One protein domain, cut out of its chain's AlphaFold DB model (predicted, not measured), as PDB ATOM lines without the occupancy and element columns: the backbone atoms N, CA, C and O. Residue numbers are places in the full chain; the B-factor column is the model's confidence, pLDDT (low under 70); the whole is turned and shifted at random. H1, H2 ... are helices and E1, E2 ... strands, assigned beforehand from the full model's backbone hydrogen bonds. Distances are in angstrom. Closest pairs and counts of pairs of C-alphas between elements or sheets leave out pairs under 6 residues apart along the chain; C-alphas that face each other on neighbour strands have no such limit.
ATOM      1  N   GLN A 113      39.085 -22.289  83.777       66.00
ATOM      2  CA  GLN A 113      39.670 -21.133  84.432       66.00
ATOM      3  C   GLN A 113      38.628 -20.021  84.496       66.00
ATOM      4  O   GLN A 113      37.798 -19.875  83.596       66.00
ATOM      5  N   TRP A 114      38.656 -19.233  85.567       70.50
ATOM      6  CA  TRP A 114      37.780 -18.074  85.665       70.50
ATOM      7  C   TRP A 114      38.202 -16.995  84.678       70.50
ATOM      8  O   TRP A 114      39.365 -16.587  84.630       70.50
ATOM      9  N   GLU A 115      37.221 -16.508  83.937       82.81
ATOM     10  CA  GLU A 115      37.338 -15.429  82.977       82.81
ATOM     11  C   GLU A 115      36.381 -14.309  83.375       82.81
ATOM     12  O   GLU A 115      35.184 -14.522  83.585       82.81
ATOM     13  N   PHE A 116      36.922 -13.103  83.477       90.25
ATOM     14  CA  PHE A 116      36.145 -11.886  83.569       90.25
ATOM     15  C   PHE A 116      35.873 -11.354  82.174       90.25
ATOM     16  O   PHE A 116      36.777 -11.269  81.343       90.25
ATOM     17  N   GLN A 117      34.632 -10.946  81.951       94.06
ATOM     18  CA  GLN A 117      34.203 -10.271  80.739       94.06
ATOM     19  C   GLN A 117      33.622  -8.908  81.083       94.06
ATOM     20  O   GLN A 117      32.843  -8.776  82.033       94.06
ATOM     21  N   VAL A 118      33.976  -7.912  80.278       96.50
ATOM     22  CA  VAL A 118      33.435  -6.560  80.355       96.50
ATOM     23  C   VAL A 118      32.683  -6.289  79.064       96.50
ATOM     24  O   VAL A 118      33.270  -6.231  77.984       96.50
ATOM     25  N   ARG A 119      31.370  -6.110  79.179       95.50
ATOM     26  CA  ARG A 119      30.496  -5.733  78.069       95.50
ATOM     27  C   ARG A 119      30.032  -4.297  78.231       95.50
ATOM     28  O   ARG A 119      29.751  -3.872  79.343       95.50
ATOM     29  N   GLU A 120      29.919  -3.560  77.142       94.75
ATOM     30  CA  GLU A 120      29.380  -2.206  77.117       94.75
ATOM     31  C   GLU A 120      28.070  -2.186  76.344       94.75
ATOM     32  O   GLU A 120      27.945  -2.802  75.286       94.75
ATOM     33  N   THR A 121      27.100  -1.464  76.890       90.88
ATOM     34  CA  THR A 121      25.801  -1.225  76.280       90.88
ATOM     35  C   THR A 121      25.778   0.197  75.736       90.88
ATOM     36  O   THR A 121      25.866   1.161  76.504       90.88
ATOM     37  N   GLN A 122      25.639   0.318  74.417       79.06
ATOM     38  CA  GLN A 122      25.519   1.581  73.701       79.06
ATOM     39  C   GLN A 122      24.110   1.720  73.121       79.06
ATOM     40  O   GLN A 122      23.599   0.803  72.478       79.06
ATOM     41  N   THR A 123      23.503   2.889  73.305       71.00
ATOM     42  CA  THR A 123      22.250   3.243  72.637       71.00
ATOM     43  C   THR A 123      22.587   4.045  71.386       71.00
ATOM     44  O   THR A 123      23.109   5.154  71.492       71.00
ATOM     45  N   LYS A 124      22.313   3.487  70.207       62.22
ATOM     46  CA  LYS A 124      22.492   4.162  68.916       62.22
ATOM     47  C   LYS A 124      21.177   4.095  68.147       62.22
ATOM     48  O   LYS A 124      20.651   3.004  67.958       62.22
ATOM     49  N   ASP A 125      20.636   5.248  67.754       58.38
ATOM     50  CA  ASP A 125      19.428   5.353  66.921       58.38
ATOM     51  C   ASP A 125      18.266   4.470  67.422       58.38
ATOM     52  O   ASP A 125      17.697   3.672  66.682       58.38
ATOM     53  N   SER A 126      17.939   4.564  68.720       66.69
ATOM     54  CA  SER A 126      16.914   3.759  69.426       66.69
ATOM     55  C   SER A 126      17.144   2.236  69.504       66.69
ATOM     56  O   SER A 126      16.357   1.535  70.140       66.69
ATOM     57  N   HIS A 127      18.259   1.721  68.980       71.06
ATOM     58  CA  HIS A 127      18.697   0.340  69.184       71.06
ATOM     59  C   HIS A 127      19.768   0.248  70.277       71.06
ATOM     60  O   HIS A 127      20.695   1.055  70.359       71.06
ATOM     61  N   THR A 128      19.635  -0.765  71.134       79.38
ATOM     62  CA  THR A 128      20.604  -1.058  72.194       79.38
ATOM     63  C   THR A 128      21.567  -2.136  71.706       79.38
ATOM     64  O   THR A 128      21.147  -3.260  71.437       79.38
ATOM     65  N   ILE A 129      22.849  -1.799  71.584       81.31
ATOM     66  CA  ILE A 129      23.907  -2.718  71.157       81.31
ATOM     67  C   ILE A 129      24.758  -3.059  72.378       81.31
ATOM     68  O   ILE A 129      25.256  -2.163  73.054       81.31
ATOM     69  N   VAL A 130      24.942  -4.353  72.642       88.00
ATOM     70  CA  VAL A 130      25.835  -4.849  73.696       88.00
ATOM     71  C   VAL A 130      27.076  -5.444  73.042       88.00
ATOM     72  O   VAL A 130      26.966  -6.376  72.246       88.00
ATOM     73  N   GLN A 131      28.256  -4.920  73.365       91.06
ATOM     74  CA  GLN A 131      29.533  -5.383  72.814       91.06
ATOM     75  C   GLN A 131      30.477  -5.821  73.924       91.06
ATOM     76  O   GLN A 131      30.535  -5.197  74.976       91.06
ATOM     77  N   ASN A 132      31.243  -6.884  73.690       93.62
ATOM     78  CA  ASN A 132      32.351  -7.248  74.564       93.62
ATOM     79  C   ASN A 132      33.531  -6.304  74.303       93.62
ATOM     80  O   ASN A 132      34.027  -6.251  73.180       93.62
ATOM     81  N   ILE A 133      33.957  -5.567  75.327       95.62
ATOM     82  CA  ILE A 133      35.008  -4.547  75.222       95.62
ATOM     83  C   ILE A 133      36.313  -4.957  75.906       95.62
ATOM     84  O   ILE A 133      37.308  -4.260  75.738       95.62
ATOM     85  N   GLY A 134      36.328  -6.067  76.651       95.50
ATOM     86  CA  GLY A 134      37.547  -6.632  77.225       95.50
ATOM     87  C   GLY A 134      37.310  -7.914  78.016       95.50
ATOM     88  O   GLY A 134      36.223  -8.143  78.551       95.50
ATOM     89  N   THR A 135      38.341  -8.751  78.096       94.69
ATOM     90  CA  THR A 135      38.333 -10.015  78.845       94.69
ATOM     91  C   THR A 135      39.674 -10.245  79.518       94.69
ATOM     92  O   THR A 135      40.706  -9.934  78.930       94.69
ATOM     93  N   ALA A 136      39.673 -10.829  80.711       91.56
ATOM     94  CA  ALA A 136      40.898 -11.316  81.336       91.56
ATOM     95  C   ALA A 136      40.630 -12.604  82.103       91.56
ATOM     96  O   ALA A 136      39.591 -12.756  82.749       91.56
ATOM     97  N   ARG A 137      41.590 -13.523  82.061       83.69
ATOM     98  CA  ARG A 137      41.551 -14.753  82.849       83.69
ATOM     99  C   ARG A 137      42.342 -14.564  84.126       83.69
ATOM    100  O   ARG A 137      43.363 -13.881  84.138       83.69
ATOM    101  N   CYS A 138      41.873 -15.173  85.205       76.69
ATOM    102  CA  CYS A 138      42.673 -15.234  86.420       76.69
ATOM    103  C   CYS A 138      43.938 -16.058  86.181       76.69
ATOM    104  O   CYS A 138      43.884 -16.976  85.374       76.69
ATOM    105  N   PRO A 139      45.042 -15.819  86.897       69.50
ATOM    106  CA  PRO A 139      46.230 -16.664  86.820       69.50
ATOM    107  C   PRO A 139      45.931 -18.154  87.081       69.50
ATOM    108  O   PRO A 139      44.983 -18.462  87.809       69.50
ATOM    109  N   PRO A 140      46.760 -19.088  86.569       60.97
ATOM    110  CA  PRO A 140      46.633 -20.526  86.845       60.97
ATOM    111  C   PRO A 140      46.596 -20.879  88.338       60.97
ATOM    112  O   PRO A 140      46.003 -21.880  88.720       60.97
ATOM    113  N   LYS A 141      47.218 -20.042  89.181       55.47
ATOM    114  CA  LYS A 141      47.273 -20.188  90.642       55.47
ATOM    115  C   LYS A 141      46.020 -19.733  91.387       55.47
ATOM    116  O   LYS A 141      45.965 -19.920  92.596       55.47
ATOM    117  N   GLY A 142      45.039 -19.120  90.729       58.88
ATOM    118  CA  GLY A 142      43.899 -18.540  91.437       58.88
ATOM    119  C   GLY A 142      43.606 -17.093  91.071       58.88
ATOM    120  O   GLY A 142      44.477 -16.348  90.638       58.88
ATOM    121  N   CYS A 143      42.375 -16.653  91.345       66.44
ATOM    122  CA  CYS A 143      42.009 -15.237  91.374       66.44
ATOM    123  C   CYS A 143      42.309 -14.656  92.769       66.44
ATOM    124  O   CYS A 143      41.391 -14.293  93.495       66.44
ATOM    125  N   GLN A 144      43.555 -14.665  93.228       62.12
ATOM    126  CA  GLN A 144      43.897 -14.132  94.565       62.12
ATOM    127  C   GLN A 144      44.444 -12.717  94.508       62.12
ATOM    128  O   GLN A 144      44.345 -11.965  95.474       62.12
ATOM    129  N   GLU A 145      45.001 -12.376  93.358       70.56
ATOM    130  CA  GLU A 145      45.560 -11.075  93.062       70.56
ATOM    131  C   GLU A 145      44.569 -10.252  92.244       70.56
ATOM    132  O   GLU A 145      43.599 -10.773  91.685       70.56
ATOM    133  N   THR A 146      44.824  -8.948  92.179       83.12
ATOM    134  CA  THR A 146      44.031  -8.025  91.372       83.12
ATOM    135  C   THR A 146      44.002  -8.485  89.918       83.12
ATOM    136  O   THR A 146      45.047  -8.639  89.288       83.12
ATOM    137  N   VAL A 147      42.803  -8.649  89.361       90.00
ATOM    138  CA  VAL A 147      42.633  -8.927  87.931       90.00
ATOM    139  C   VAL A 147      42.571  -7.599  87.191       90.00
ATOM    140  O   VAL A 147      41.725  -6.756  87.496       90.00
ATOM    141  N   VAL A 148      43.468  -7.412  86.223       93.75
ATOM    142  CA  VAL A 148      43.504  -6.231  85.356       93.75
ATOM    143  C   VAL A 148      42.973  -6.621  83.983       93.75
ATOM    144  O   VAL A 148      43.463  -7.567  83.370       93.75
ATOM    145  N   ILE A 149      41.952  -5.909  83.515       96.06
ATOM    146  CA  ILE A 149      41.296  -6.162  82.233       96.06
ATOM    147  C   ILE A 149      41.507  -4.951  81.342       96.06
ATOM    148  O   ILE A 149      40.984  -3.879  81.643       96.06
ATOM    149  N   ASN A 150      42.217  -5.119  80.232       96.81
ATOM    150  CA  ASN A 150      42.312  -4.071  79.222       96.81
ATOM    151  C   ASN A 150      40.971  -3.966  78.497       96.81
ATOM    152  O   ASN A 150      40.422  -4.974  78.041       96.81
ATOM    153  N   ILE A 151      40.432  -2.752  78.423       96.69
ATOM    154  CA  ILE A 151      39.140  -2.483  77.803       96.69
ATOM    155  C   ILE A 151      39.264  -1.414  76.719       96.69
ATOM    156  O   ILE A 151      40.063  -0.485  76.814       96.69
ATOM    157  N   SER A 152      38.434  -1.530  75.688       95.50
ATOM    158  CA  SER A 152      38.316  -0.542  74.608       95.50
ATOM    159  C   SER A 152      36.904   0.053  74.576       95.50
ATOM    160  O   SER A 152      36.113  -0.310  73.700       95.50
ATOM    161  N   PRO A 153      36.552   0.920  75.546       93.94
ATOM    162  CA  PRO A 153      35.218   1.500  75.625       93.94
ATOM    163  C   PRO A 153      34.934   2.411  74.424       93.94
ATOM    164  O   PRO A 153      35.828   3.084  73.907       93.94
ATOM    165  N   LYS A 154      33.678   2.433  73.977       91.69
ATOM    166  CA  LYS A 154      33.201   3.271  72.868       91.69
ATOM    167  C   LYS A 154      32.465   4.516  73.340       91.69
ATOM    168  O   LYS A 154      32.356   5.469  72.573       91.69
ATOM    169  N   THR A 155      31.940   4.515  74.566       91.50
ATOM    170  CA  THR A 155      31.154   5.645  75.087       91.50
ATOM    171  C   THR A 155      31.986   6.696  75.818       91.50
ATOM    172  O   THR A 155      31.507   7.813  76.004       91.50
ATOM    173  N   ILE A 156      33.226   6.375  76.199       92.38
ATOM    174  CA  ILE A 156      34.147   7.305  76.862       92.38
ATOM    175  C   ILE A 156      35.459   7.455  76.094       92.38
ATOM    176  O   ILE A 156      35.879   6.540  75.391       92.38
ATOM    177  N   SER A 157      36.106   8.614  76.242       91.81
ATOM    178  CA  SER A 157      37.365   8.946  75.564       91.81
ATOM    179  C   SER A 157      38.460   9.336  76.555       91.81
ATOM    180  O   SER A 157      38.193   9.966  77.581       91.81
ATOM    181  N   SER A 158      39.708   9.007  76.216       91.25
ATOM    182  CA  SER A 158      40.910   9.417  76.955       91.25
ATOM    183  C   SER A 158      41.209  10.915  76.847       91.25
ATOM    184  O   SER A 158      42.019  11.431  77.607       91.25
ATOM    185  N   THR A 159      40.547  11.633  75.933       90.38
ATOM    186  CA  THR A 159      40.645  13.098  75.808       90.38
ATOM    187  C   THR A 159      39.941  13.850  76.941       90.38
ATOM    188  O   THR A 159      40.146  15.051  77.088       90.38
ATOM    189  N   TYR A 160      39.087  13.170  77.711       91.00
ATOM    190  CA  TYR A 160      38.398  13.724  78.878       91.00
ATOM    191  C   TYR A 160      38.929  13.102  80.178       91.00
ATOM    192  O   TYR A 160      39.883  12.325  80.174       91.00
ATOM    193  N   ARG A 161      38.285  13.418  81.309       92.06
ATOM    194  CA  ARG A 161      38.548  12.798  82.611       92.06
ATOM    195  C   ARG A 161      37.400  11.856  82.976       92.06
ATOM    196  O   ARG A 161      36.523  12.255  83.729       92.06
ATOM    197  N   PRO A 162      37.358  10.626  82.445       94.00
ATOM    198  CA  PRO A 162      36.204   9.765  82.627       94.00
ATOM    199  C   PRO A 162      36.112   9.174  84.033       94.00
ATOM    200  O   PRO A 162      37.116   8.916  84.702       94.00
ATOM    201  N   TYR A 163      34.874   8.909  84.442       93.75
ATOM    202  CA  TYR A 163      34.530   8.316  85.726       93.75
ATOM    203  C   TYR A 163      33.628   7.096  85.537       93.75
ATOM    204  O   TYR A 163      32.833   7.029  84.596       93.75
ATOM    205  N   ALA A 164      33.700   6.158  86.480       94.50
ATOM    206  CA  ALA A 164      32.750   5.062  86.612       94.50
ATOM    207  C   ALA A 164      32.012   5.113  87.956       94.50
ATOM    208  O   ALA A 164      32.594   5.376  89.009       94.50
ATOM    209  N   CYS A 165      30.721   4.813  87.925       93.00
ATOM    210  CA  CYS A 165      29.870   4.692  89.098       93.00
ATOM    211  C   CYS A 165      29.376   3.258  89.237       93.00
ATOM    212  O   CYS A 165      28.836   2.696  88.284       93.00
ATOM    213  N   PHE A 166      29.505   2.693  90.435       93.06
ATOM    214  CA  PHE A 166      28.951   1.389  90.761       93.06
ATOM    215  C   PHE A 166      28.049   1.492  91.989       93.06
ATOM    216  O   PHE A 166      28.436   2.025  93.032       93.06
ATOM    217  N   LEU A 167      26.837   0.947  91.885       90.62
ATOM    218  CA  LEU A 167      25.843   1.039  92.960       90.62
ATOM    219  C   LEU A 167      26.264   0.276  94.216       90.62
ATOM    220  O   LEU A 167      25.940   0.692  95.325       90.62
ATOM    221  N   PHE A 168      27.018  -0.816  94.063       90.25
ATOM    222  CA  PHE A 168      27.444  -1.618  95.208       90.25
ATOM    223  C   PHE A 168      28.394  -0.861  96.151       90.25
ATOM    224  O   PHE A 168      28.420  -1.168  97.338       90.25
ATOM    225  N   ASP A 169      29.122   0.150  95.664       90.19
ATOM    226  CA  ASP A 169      29.947   1.027  96.506       90.19
ATOM    227  C   ASP A 169      29.118   2.068  97.277       90.19
ATOM    228  O   ASP A 169      29.591   2.660  98.249       90.19
ATOM    229  N   ASN A 170      27.873   2.282  96.857       88.31
ATOM    230  CA  ASN A 170      26.992   3.333  97.348       88.31
ATOM    231  C   ASN A 170      25.760   2.795  98.099       88.31
ATOM    232  O   ASN A 170      24.858   3.575  98.391       88.31
ATOM    233  N   LYS A 171      25.726   1.500  98.458       84.38
ATOM    234  CA  LYS A 171      24.584   0.860  99.145       84.38
ATOM    235  C   LYS A 171      24.153   1.586 100.425       84.38
ATOM    236  O   LYS A 171      22.963   1.747 100.656       84.38
ATOM    237  N   ASP A 172      25.109   2.102 101.195       84.44
ATOM    238  CA  ASP A 172      24.832   2.795 102.464       84.44
ATOM    239  C   ASP A 172      24.580   4.306 102.291       84.44
ATOM    240  O   ASP A 172      24.428   5.046 103.263       84.44
ATOM    241  N   ARG A 173      24.571   4.808 101.051       85.50
ATOM    242  CA  ARG A 173      24.405   6.233 100.731       85.50
ATOM    243  C   ARG A 173      23.066   6.447 100.042       85.50
ATOM    244  O   ARG A 173      23.007   6.531  98.820       85.50
ATOM    245  N   SER A 174      22.000   6.610 100.825       84.69
ATOM    246  CA  SER A 174      20.623   6.785 100.322       84.69
ATOM    247  C   SER A 174      20.493   7.844  99.217       84.69
ATOM    248  O   SER A 174      19.841   7.609  98.205       84.69
ATOM    249  N   ARG A 175      21.199   8.977  99.345       85.44
ATOM    250  CA  ARG A 175      21.243  10.051  98.332       85.44
ATOM    251  C   ARG A 175      21.844   9.636  96.982       85.44
ATOM    252  O   ARG A 175      21.594  10.295  95.988       85.44
ATOM    253  N   CYS A 176      22.662   8.591  96.942       86.31
ATOM    254  CA  CYS A 176      23.247   8.041  95.717       86.31
ATOM    255  C   CYS A 176      22.361   6.955  95.093       86.31
ATOM    256  O   CYS A 176      22.639   6.478  94.000       86.31
ATOM    257  N   LEU A 177      21.290   6.555  95.781       87.12
ATOM    258  CA  LEU A 177      20.335   5.557  95.311       87.12
ATOM    259  C   LEU A 177      19.024   6.188  94.808       87.12
ATOM    260  O   LEU A 177      18.141   5.473  94.343       87.12
ATOM    261  N   THR A 178      18.897   7.515  94.853       86.00
ATOM    262  CA  THR A 178      17.781   8.245  94.240       86.00
ATOM    263  C   THR A 178      17.979   8.405  92.733       86.00
ATOM    264  O   THR A 178      19.088   8.663  92.261       86.00
ATOM    265  N   ASP A 179      16.890   8.256  91.970       85.94
ATOM    266  CA  ASP A 179      16.855   8.443  90.510       85.94
ATOM    267  C   ASP A 179      17.926   7.631  89.744       85.94
ATOM    268  O   ASP A 179      18.488   8.079  88.739       85.94
ATOM    269  N   VAL A 180      18.239   6.422  90.226       88.06
ATOM    270  CA  VAL A 180      19.291   5.550  89.667       88.06
ATOM    271  C   VAL A 180      19.048   5.208  88.198       88.06
ATOM    272  O   VAL A 180      20.007   5.110  87.432       88.06
ATOM    273  N   SER A 181      17.788   5.063  87.783       85.56
ATOM    274  CA  SER A 181      17.419   4.829  86.381       85.56
ATOM    275  C   SER A 181      17.881   5.960  85.459       85.56
ATOM    276  O   SER A 181      18.296   5.694  84.333       85.56
ATOM    277  N   THR A 182      17.866   7.199  85.951       88.00
ATOM    278  CA  THR A 182      18.194   8.405  85.182       88.00
ATOM    279  C   THR A 182      19.677   8.750  85.263       88.00
ATOM    280  O   THR A 182      20.314   9.011  84.243       88.00
ATOM    281  N   TYR A 183      20.247   8.754  86.471       87.31
ATOM    282  CA  TYR A 183      21.605   9.262  86.704       87.31
ATOM    283  C   TYR A 183      22.625   8.176  87.012       87.31
ATOM    284  O   TYR A 183      23.785   8.499  87.237       87.31
ATOM    285  N   GLY A 184      22.230   6.905  87.094       84.75
ATOM    286  CA  GLY A 184      23.161   5.806  87.353       84.75
ATOM    287  C   GLY A 184      23.717   5.723  88.780       84.75
ATOM    288  O   GLY A 184      24.579   4.891  89.037       84.75
ATOM    289  N   GLY A 185      23.223   6.564  89.695       79.69
ATOM    290  CA  GLY A 185      23.574   6.567  91.120       79.69
ATOM    291  C   GLY A 185      24.704   7.518  91.542       79.69
ATOM    292  O   GLY A 185      25.039   7.586  92.721       79.69
ATOM    293  N   CYS A 186      25.271   8.304  90.619       80.12
ATOM    294  CA  CYS A 186      26.356   9.248  90.924       80.12
ATOM    295  C   CYS A 186      26.022  10.696  90.552       80.12
ATOM    296  O   CYS A 186      26.823  11.418  89.970       80.12
ATOM    297  N   ARG A 187      24.820  11.140  90.936       83.50
ATOM    298  CA  ARG A 187      24.357  12.524  90.748       83.50
ATOM    299  C   ARG A 187      25.053  13.530  91.673       83.50
ATOM    300  O   ARG A 187      25.143  14.709  91.346       83.50
ATOM    301  N   TYR A 188      25.489  13.084  92.852       83.00
ATOM    302  CA  TYR A 188      26.007  13.953  93.909       83.00
ATOM    303  C   TYR A 188      27.497  13.724  94.143       83.00
ATOM    304  O   TYR A 188      27.967  12.590  94.157       83.00
ATOM    305  N   TRP A 189      28.220  14.803  94.451       79.62
ATOM    306  CA  TRP A 189      29.659  14.776  94.750       79.62
ATOM    307  C   TRP A 189      30.033  13.862  95.930       79.62
ATOM    308  O   TRP A 189      31.186  13.457  96.068       79.62
ATOM    309  N   SER A 190      29.073  13.569  96.813       84.81
ATOM    310  CA  SER A 190      29.243  12.698  97.978       84.81
ATOM    311  C   SER A 190      29.230  11.202  97.639       84.81
ATOM    312  O   SER A 190      29.515  10.383  98.515       84.81
ATOM    313  N   CYS A 191      28.851  10.838  96.412       88.25
ATOM    314  CA  CYS A 191      28.823   9.453  95.954       88.25
ATOM    315  C   CYS A 191      30.234   8.944  95.661       88.25
ATOM    316  O   CYS A 191      31.121   9.697  95.259       88.25
ATOM    317  N   ILE A 192      30.450   7.649  95.879       89.69
ATOM    318  CA  ILE A 192      31.697   6.995  95.504       89.69
ATOM    319  C   ILE A 192      31.703   6.830  93.987       89.69
ATOM    320  O   ILE A 192      30.889   6.090  93.434       89.69
ATOM    321  N   ILE A 193      32.647   7.522  93.355       91.19
ATOM    322  CA  ILE A 193      32.965   7.456  91.931       91.19
ATOM    323  C   ILE A 193      34.418   7.024  91.746       91.19
ATOM    324  O   ILE A 193      35.286   7.306  92.578       91.19
ATOM    325  N   HIS A 194      34.663   6.335  90.642       93.94
ATOM    326  CA  HIS A 194      35.962   5.829  90.220       93.94
ATOM    327  C   HIS A 194      36.504   6.734  89.123       93.94
ATOM    328  O   HIS A 194      36.065   6.638  87.983       93.94
ATOM    329  N   ASP A 195      37.400   7.645  89.488       93.31
ATOM    330  CA  ASP A 195      38.110   8.515  88.546       93.31
ATOM    331  C   ASP A 195      39.195   7.719  87.827       93.31
ATOM    332  O   ASP A 195      40.134   7.252  88.473       93.31
ATOM    333  N   ALA A 196      39.118   7.630  86.498       94.88
ATOM    334  CA  ALA A 196      40.081   6.870  85.710       94.88
ATOM    335  C   ALA A 196      41.538   7.326  85.929       94.88
ATOM    336  O   ALA A 196      42.467   6.521  85.837       94.88
ATOM    337  N   HIS A 197      41.763   8.596  86.273       93.31
ATOM    338  CA  HIS A 197      43.107   9.135  86.497       93.31
ATOM    339  C   HIS A 197      43.639   8.853  87.903       93.31
ATOM    340  O   HIS A 197      44.856   8.817  88.112       93.31
ATOM    341  N   SER A 198      42.758   8.568  88.861       93.25
ATOM    342  CA  SER A 198      43.130   8.363  90.259       93.25
ATOM    343  C   SER A 198      43.221   6.870  90.600       93.25
ATOM    344  O   SER A 198      42.343   6.094  90.238       93.25
ATOM    345  N   PRO A 199      44.267   6.414  91.310       92.38
ATOM    346  CA  PRO A 199      44.395   5.002  91.687       92.38
ATOM    347  C   PRO A 199      43.435   4.601  92.815       92.38
ATOM    348  O   PRO A 199      43.218   3.417  93.065       92.38
ATOM    349  N   LYS A 200      42.871   5.583  93.526       92.75
ATOM    350  CA  LYS A 200      41.952   5.387  94.643       92.75
ATOM    351  C   LYS A 200      40.752   6.314  94.504       92.75
ATOM    352  O   LYS A 200      40.872   7.426  93.997       92.75
ATOM    353  N   THR A 201      39.609   5.866  95.001       89.69
ATOM    354  CA  THR A 201      38.428   6.707  95.183       89.69
ATOM    355  C   THR A 201      38.643   7.672  96.351       89.69
ATOM    356  O   THR A 201      39.570   7.526  97.154       89.69
ATOM    357  N   ARG A 202      37.730   8.633  96.516       84.25
ATOM    358  CA  ARG A 202      37.760   9.593  97.631       84.25
ATOM    359  C   ARG A 202      37.735   8.936  99.020       84.25
ATOM    360  O   ARG A 202      38.179   9.545  99.986       84.25
ATOM    361  N   THR A 203      37.224   7.712  99.136       85.62
ATOM    362  CA  THR A 203      37.199   6.958 100.401       85.62
ATOM    363  C   THR A 203      38.457   6.115 100.622       85.62
ATOM    364  O   THR A 203      38.519   5.355 101.583       85.62
ATOM    365  N   GLY A 204      39.453   6.216  99.736       88.12
ATOM    366  CA  GLY A 204      40.703   5.461  99.810       88.12
ATOM    367  C   GLY A 204      40.626   4.042  99.239       88.12
ATOM    368  O   GLY A 204      41.652   3.363  99.197       88.12
ATOM    369  N   LYS A 205      39.453   3.595  98.764       86.88
ATOM    370  CA  LYS A 205      39.305   2.297  98.082       86.88
ATOM    371  C   LYS A 205      40.052   2.303  96.741       86.88
ATOM    372  O   LYS A 205      40.041   3.342  96.084       86.88
ATOM    373  N   PRO A 206      40.640   1.179  96.296       90.75
ATOM    374  CA  PRO A 206      41.194   1.060  94.948       90.75
ATOM    375  C   PRO A 206      40.162   1.423  93.879       90.75
ATOM    376  O   PRO A 206      38.984   1.077  94.012       90.75
ATOM    377  N   SER A 207      40.593   2.146  92.846       93.38
ATOM    378  CA  SER A 207      39.697   2.502  91.753       93.38
ATOM    379  C   SER A 207      39.560   1.360  90.749       93.38
ATOM    380  O   SER A 207      40.553   0.780  90.329       93.38
ATOM    381  N   ILE A 208      38.323   1.055  90.356       95.75
ATOM    382  CA  ILE A 208      38.004  -0.011  89.403       95.75
ATOM    383  C   ILE A 208      38.277   0.433  87.971       95.75
ATOM    384  O   ILE A 208      38.680  -0.394  87.172       95.75
ATOM    385  N   LEU A 209      38.067   1.703  87.622       96.25
ATOM    386  CA  LEU A 209      38.388   2.226  86.294       96.25
ATOM    387  C   LEU A 209      39.735   2.940  86.357       96.25
ATOM    388  O   LEU A 209      39.947   3.779  87.228       96.25
ATOM    389  N   ARG A 210      40.631   2.637  85.420       96.00
ATOM    390  CA  ARG A 210      41.935   3.289  85.294       96.00
ATOM    391  C   ARG A 210      42.208   3.663  83.844       96.00
ATOM    392  O   ARG A 210      41.829   2.934  82.934       96.00
ATOM    393  N   LEU A 211      42.883   4.787  83.649       94.75
ATOM    394  CA  LEU A 211      43.421   5.231  82.370       94.75
ATOM    395  C   LEU A 211      44.933   5.399  82.522       94.75
ATOM    396  O   LEU A 211      45.395   6.129  83.403       94.75
ATOM    397  N   GLN A 212      45.698   4.709  81.681       90.06
ATOM    398  CA  GLN A 212      47.149   4.840  81.604       90.06
ATOM    399  C   GLN A 212      47.534   5.146  80.156       90.06
ATOM    400  O   GLN A 212      47.336   4.328  79.262       90.06
ATOM    401  N   GLY A 213      48.037   6.358  79.909       88.06
ATOM    402  CA  GLY A 213      48.191   6.858  78.542       88.06
ATOM    403  C   GLY A 213      46.829   6.949  77.850       88.06
ATOM    404  O   GLY A 213      45.957   7.688  78.299       88.06
ATOM    405  N   SER A 214      46.636   6.176  76.781       89.19
ATOM    406  CA  SER A 214      45.358   6.048  76.065       89.19
ATOM    407  C   SER A 214      44.593   4.760  76.385       89.19
ATOM    408  O   SER A 214      43.524   4.541  75.818       89.19
ATOM    409  N   GLU A 215      45.130   3.895  77.246       94.31
ATOM    410  CA  GLU A 215      44.559   2.576  77.514       94.31
ATOM    411  C   GLU A 215      43.703   2.574  78.777       94.31
ATOM    412  O   GLU A 215      44.152   2.931  79.872       94.31
ATOM    413  N   PHE A 216      42.456   2.134  78.622       96.94
ATOM    414  CA  PHE A 216      41.549   1.929  79.736       96.94
ATOM    415  C   PHE A 216      41.708   0.526  80.304       96.94
ATOM    416  O   PHE A 216      41.748  -0.464  79.571       96.94
ATOM    417  N   THR A 217      41.728   0.432  81.629       97.19
ATOM    418  CA  THR A 217      41.746  -0.844  82.335       97.19
ATOM    419  C   THR A 217      40.685  -0.892  83.425       97.19
ATOM    420  O   THR A 217      40.350   0.118  84.049       97.19
ATOM    421  N   ILE A 218      40.146  -2.089  83.643       97.25
ATOM    422  CA  ILE A 218      39.311  -2.422  84.792       97.25
ATOM    423  C   ILE A 218      40.166  -3.184  85.805       97.25
ATOM    424  O   ILE A 218      40.719  -4.229  85.475       97.25
ATOM    425  N   GLN A 219      40.263  -2.671  87.030       94.94
ATOM    426  CA  GLN A 219      40.998  -3.281  88.137       94.94
ATOM    427  C   GLN A 219      40.033  -3.910  89.142       94.94
ATOM    428  O   GLN A 219      39.314  -3.224  89.871       94.94
ATOM    429  N   ILE A 220      40.025  -5.238  89.199       91.88
ATOM    430  CA  ILE A 220      39.202  -6.013  90.128       91.88
ATOM    431  C   ILE A 220      40.084  -6.462  91.288       91.88
ATOM    432  O   ILE A 220      40.794  -7.458  91.180       91.88
ATOM    433  N   SER A 221      40.048  -5.722  92.397       88.50
ATOM    434  CA  SER A 221      40.879  -6.006  93.581       88.50
ATOM    435  C   SER A 221      40.386  -7.183  94.430       88.50
ATOM    436  O   SER A 221      41.131  -7.697  95.255       88.50
ATOM    437  N   ASP A 222      39.137  -7.613  94.260       83.38
ATOM    438  CA  ASP A 222      38.509  -8.707  95.011       83.38
ATOM    439  C   ASP A 222      37.767  -9.686  94.077       83.38
ATOM    440  O   ASP A 222      36.541  -9.841  94.129       83.38
ATOM    441  N   PRO A 223      38.502 -10.386  93.201       78.75
ATOM    442  CA  PRO A 223      37.920 -11.223  92.150       78.75
ATOM    443  C   PRO A 223      37.229 -12.503  92.663       78.75
ATOM    444  O   PRO A 223      36.556 -13.180  91.892       78.75
ATOM    445  N   LEU A 224      37.357 -12.836  93.954       71.81
ATOM    446  CA  LEU A 224      36.630 -13.942  94.601       71.81
ATOM    447  C   LEU A 224      35.240 -13.542  95.117       71.81
ATOM    448  O   LEU A 224      34.507 -14.387  95.628       71.81
ATOM    449  N   ASN A 225      34.876 -12.259  95.045       77.19
ATOM    450  CA  ASN A 225      33.577 -11.811  95.529       77.19
ATOM    451  C   ASN A 225      32.446 -12.343  94.632       77.19
ATOM    452  O   ASN A 225      32.474 -12.176  93.412       77.19
ATOM    453  N   THR A 226      31.411 -12.929  95.234       72.06
ATOM    454  CA  THR A 226      30.300 -13.564  94.505       72.06
ATOM    455  C   THR A 226      29.510 -12.595  93.627       72.06
ATOM    456  O   THR A 226      28.882 -13.037  92.669       72.06
ATOM    457  N   ARG A 227      29.587 -11.276  93.871       80.50
ATOM    458  CA  ARG A 227      28.917 -10.266  93.030       80.50
ATOM    459  C   ARG A 227      29.308 -10.353  91.557       80.50
ATOM    460  O   ARG A 227      28.519 -10.005  90.687       80.50
ATOM    461  N   TRP A 228      30.526 -10.806  91.264       81.56
ATOM    462  CA  TRP A 228      30.993 -10.919  89.889       81.56
ATOM    463  C   TRP A 228      30.299 -12.061  89.138       81.56
ATOM    464  O   TRP A 228      30.157 -11.971  87.925       81.56
ATOM    465  N   GLN A 229      29.809 -13.085  89.843       71.75
ATOM    466  CA  GLN A 229      29.036 -14.183  89.250       71.75
ATOM    467  C   GLN A 229      27.616 -13.741  88.884       71.75
ATOM    468  O   GLN A 229      27.112 -14.107  87.828       71.75
ATOM    469  N   GLU A 230      26.987 -12.923  89.733       75.62
ATOM    470  CA  GLU A 230      25.686 -12.298  89.440       75.62
ATOM    471  C   GLU A 230      25.800 -11.250  88.323       75.62
ATOM    472  O   GLU A 230      24.853 -11.008  87.576       75.62
ATOM    473  N   GLY A 231      26.987 -10.662  88.184       84.31
ATOM    474  CA  GLY A 231      27.259  -9.585  87.253       84.31
ATOM    475  C   GLY A 231      26.995  -8.224  87.887       84.31
ATOM    476  O   GLY A 231      26.048  -8.002  88.638       84.31
ATOM    477  N   VAL A 232      27.866  -7.277  87.567       92.31
ATOM    478  CA  VAL A 232      27.858  -5.932  88.133       92.31
ATOM    479  C   VAL A 232      27.646  -4.915  87.025       92.31
ATOM    480  O   VAL A 232      28.305  -4.965  85.988       92.31
ATOM    481  N   ILE A 233      26.752  -3.960  87.272       92.38
ATOM    482  CA  ILE A 233      26.485  -2.848  86.362       92.38
ATOM    483  C   ILE A 233      27.253  -1.615  86.837       92.38
ATOM    484  O   ILE A 233      27.111  -1.187  87.985       92.38
ATOM    485  N   GLY A 234      28.046  -1.048  85.934       93.69
ATOM    486  CA  GLY A 234      28.722   0.233  86.093       93.69
ATOM    487  C   GLY A 234      28.188   1.262  85.106       93.69
ATOM    488  O   GLY A 234      27.805   0.934  83.982       93.69
ATOM    489  N   LYS A 235      28.157   2.523  85.518       93.38
ATOM    490  CA  LYS A 235      27.748   3.655  84.681       93.38
ATOM    491  C   LYS A 235      28.966   4.511  84.380       93.38
ATOM    492  O   LYS A 235      29.728   4.808  85.297       93.38
ATOM    493  N   LEU A 236      29.165   4.849  83.112       94.00
ATOM    494  CA  LEU A 236      30.323   5.597  82.630       94.00
ATOM    495  C   LEU A 236      29.956   7.050  82.354       94.00
ATOM    496  O   LEU A 236      28.866   7.328  81.858       94.00
ATOM    497  N   TYR A 237      30.885   7.956  82.632       92.62
ATOM    498  CA  TYR A 237      30.743   9.395  82.430       92.62
ATOM    499  C   TYR A 237      32.033   9.917  81.810       92.62
ATOM    500  O   TYR A 237      33.113   9.524  82.248       92.62
ATOM    501  N   ASN A 238      31.943  10.814  80.827       90.62
ATOM    502  CA  ASN A 238      33.132  11.461  80.262       90.62
ATOM    503  C   ASN A 238      33.811  12.425  81.240       90.62
ATOM    504  O   ASN A 238      35.008  12.661  81.118       90.62
ATOM    505  N   ASP A 239      33.063  12.972  82.199       87.00
ATOM    506  CA  ASP A 239      33.588  13.925  83.171       87.00
ATOM    507  C   ASP A 239      32.812  13.894  84.500       87.00
ATOM    508  O   ASP A 239      31.660  13.457  84.551       87.00
ATOM    509  N   GLY A 240      33.438  14.384  85.574       78.75
ATOM    510  CA  GLY A 240      32.938  14.327  86.949       78.75
ATOM    511  C   GLY A 240      31.768  15.268  87.228       78.75
ATOM    512  O   GLY A 240      31.057  15.074  88.215       78.75
ATOM    513  N   TYR A 241      31.528  16.256  86.360       80.00
ATOM    514  CA  TYR A 241      30.349  17.125  86.434       80.00
ATOM    515  C   TYR A 241      29.151  16.578  85.642       80.00
ATOM    516  O   TYR A 241      28.042  17.118  85.737       80.00
ATOM    517  N   SER A 242      29.346  15.507  84.863       84.69
ATOM    518  CA  SER A 242      28.287  14.919  84.043       84.69
ATOM    519  C   SER A 242      27.215  14.292  84.927       84.69
ATOM    520  O   SER A 242      27.461  13.331  85.648       84.69
ATOM    521  N   ARG A 243      25.988  14.815  84.846       82.75
ATOM    522  CA  ARG A 243      24.849  14.254  85.592       82.75
ATOM    523  C   ARG A 243      24.354  12.950  84.975       82.75
ATOM    524  O   ARG A 243      23.904  12.066  85.697       82.75
ATOM    525  N   TYR A 244      24.430  12.839  83.652       88.88
ATOM    526  CA  TYR A 244      23.907  11.708  82.895       88.88
ATOM    527  C   TYR A 244      25.047  10.795  82.443       88.88
ATOM    528  O   TYR A 244      26.074  11.300  81.981       88.88
ATOM    529  N   PRO A 245      24.880   9.468  82.563       91.12
ATOM    530  CA  PRO A 245      25.882   8.529  82.093       91.12
ATOM    531  C   PRO A 245      25.955   8.542  80.564       91.12
ATOM    532  O   PRO A 245      24.934   8.557  79.880       91.12
ATOM    533  N   THR A 246      27.171   8.493  80.033       90.81
ATOM    534  CA  THR A 246      27.447   8.368  78.596       90.81
ATOM    535  C   THR A 246      27.350   6.915  78.128       90.81
ATOM    536  O   THR A 246      27.043   6.652  76.968       90.81
ATOM    537  N   GLY A 247      27.558   5.961  79.038       90.81
ATOM    538  CA  GLY A 247      27.479   4.537  78.735       90.81
ATOM    539  C   GLY A 247      27.216   3.669  79.953       90.81
ATOM    540  O   GLY A 247      27.213   4.126  81.100       90.81
ATOM    541  N   THR A 248      26.969   2.388  79.696       93.62
ATOM    542  CA  THR A 248      26.784   1.376  80.739       93.62
ATOM    543  C   THR A 248      27.718   0.209  80.474       93.62
ATOM    544  O   THR A 248      27.742  -0.307  79.362       93.62
ATOM    545  N   ILE A 249      28.448  -0.227  81.494       95.44
ATOM    546  CA  ILE A 249      29.282  -1.428  81.448       95.44
ATOM    547  C   ILE A 249      28.708  -2.522  82.343       95.44
ATOM    548  O   ILE A 249      28.121  -2.257  83.390       95.44
ATOM    549  N   HIS A 250      28.904  -3.761  81.925       95.25
ATOM    550  CA  HIS A 250      28.492  -4.977  82.599       95.25
ATOM    551  C   HIS A 250      29.731  -5.841  82.796       95.25
ATOM    552  O   HIS A 250      30.345  -6.271  81.821       95.25
ATOM    553  N   ILE A 251      30.098  -6.084  84.049       95.19
ATOM    554  CA  ILE A 251      31.270  -6.880  84.414       95.19
ATOM    555  C   ILE A 251      30.773  -8.179  85.029       95.19
ATOM    556  O   ILE A 251      30.058  -8.149  86.029       95.19
ATOM    557  N   SER A 252      31.149  -9.314  84.451       87.25
ATOM    558  CA  SER A 252      30.753 -10.632  84.954       87.25
ATOM    559  C   SER A 252      31.909 -11.616  84.917       87.25
ATOM    560  O   SER A 252      32.772 -11.529  84.045       87.25
ATOM    561  N   GLN A 253      31.882 -12.575  85.830       81.81
ATOM    562  CA  GLN A 253      32.825 -13.675  85.920       81.81
ATOM    563  C   GLN A 253      32.146 -14.976  85.479       81.81
ATOM    564  O   GLN A 253      31.024 -15.268  85.891       81.81
ATOM    565  N   GLN A 254      32.837 -15.772  84.668       70.00
ATOM    566  CA  GLN A 254      32.356 -17.066  84.183       70.00
ATOM    567  C   GLN A 254      33.492 -18.082  84.049       70.00
ATOM    568  O   GLN A 254      34.668 -17.720  84.044       70.00
ATOM    569  N   LEU A 255      33.144 -19.361  83.921       67.00
ATOM    570  CA  LEU A 255      34.115 -20.415  83.637       67.00
ATOM    571  C   LEU A 255      34.368 -20.499  82.130       67.00
ATOM    572  O   LEU A 255      33.436 -20.693  81.352       67.00
ATOM    573  N   ALA A 256      35.635 -20.394  81.739       65.50
ATOM    574  CA  ALA A 256      36.107 -20.595  80.376       65.50
ATOM    575  C   ALA A 256      37.078 -21.782  80.323       65.50
ATOM    576  O   ALA A 256      37.656 -22.174  81.336       65.50
ATOM    577  N   LEU A 257      37.259 -22.369  79.139       66.81
ATOM    578  CA  LEU A 257      38.289 -23.386  78.923       66.81
ATOM    579  C   LEU A 257      39.674 -22.765  79.136       66.81
ATOM    580  O   LEU A 257      39.959 -21.694  78.601       66.81
ATOM    581  N   ALA A 258      40.527 -23.447  79.896       67.12
ATOM    582  CA  ALA A 258      41.893 -23.000  80.128       67.12
ATOM    583  C   ALA A 258      42.693 -23.024  78.815       67.12
ATOM    584  O   ALA A 258      42.698 -24.031  78.100       67.12
TER     585      ALA A 258
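Overview. This is residues 113 to 258 of the 524 residues of the protein "ERV-BabFcenv provirus ancestral Env polyprotein-like" of Erinaceus europaeus (UniProt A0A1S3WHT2). A large, strongly twisted six-strand sheet and a small three-strand sheet make a sandwich, partly face to face, their strands crossed at 54 degrees; three very short helices and long loops lie round it. The long hairpin E1 and E2, with E9 beside E1, makes one side of the large sheet. The printed part has 146 residues with nine named strands and three named helices, in the order E1 E2 E3 E4 H1 H2 E5 E6 E7 H3 E8 E9; its class is mostly strand. The large sheet runs E2, E1, E9, E8, E4, E5 and the small one E3, E7, E6, both antiparallel. The whole is compact, with a radius of gyration of the C-alphas of 14.7 A and spans of 41 by 37 by 31 A.

Arrangement. Start with E1, residues 113 to 124, and E2, residues 127 to 137, a hairpin with N 118 and O 134 2.8 A apart. On the other side of E1 is E9, residues 247 to 257, with N 117 and O 252 at 2.9 A. E8, residues 232 to 237, forms a hairpin with E9, N 234 and O 249 at 2.8 A. Next come E4, residues 163 to 166, with N 165 and O 235 at 2.8 A, and the edge strand E5, residues 193 to 195, with N 194 and O 164 at 2.8 A. In the small sheet find E3, residues 147 to 151, beside E7, residues 215 to 220, with N 149 and O 218 at 2.9 A. E6, residues 209 to 212, forms a hairpin with E7, N 210 and O 217 at 2.9 A. Between the sheets, the closest C-alphas of E2 and E3 are Gly 134 and Ile 151, 4.5 A apart. H1, residues 167 to 170, is on the large sheet at a height of 6.8 A; H3, residues 227 to 230, is on it at 4.0 A, only just above the sheet's level; both lie over none of its strands. H2, residues 180 to 183, is on neither sheet. These helices are too short for an O i to N i+4 pair; the one O i to N i+3 pair is within hydrogen-bond range in H1 and H3 but not in H2.

Along the chain. Find C-alpha 113 at (39.670, -21.133, 84.432); E1 runs 34.3 A from there to C-alpha 124 at (22.492, 4.162, 68.916). E2 covers 30.6 A, E7 16.2 A and E8 16.6 A. E9 covers 29.9 A, bends by 58 degrees at residue 254 and ends at C-alpha 257, (38.289, -23.386, 78.923).

Size, cuts and confidence. The C-alphas farthest apart, those of Asp 125 and Lys 141, are 44.6 A apart. The printed part has no cut; the links E3 to E4 and E5 to E6 are long. Mean pLDDT of the printed part is 85.9, with residue 113 and residues 124 to 126, 139 to 144 and 255 to 258 under 70.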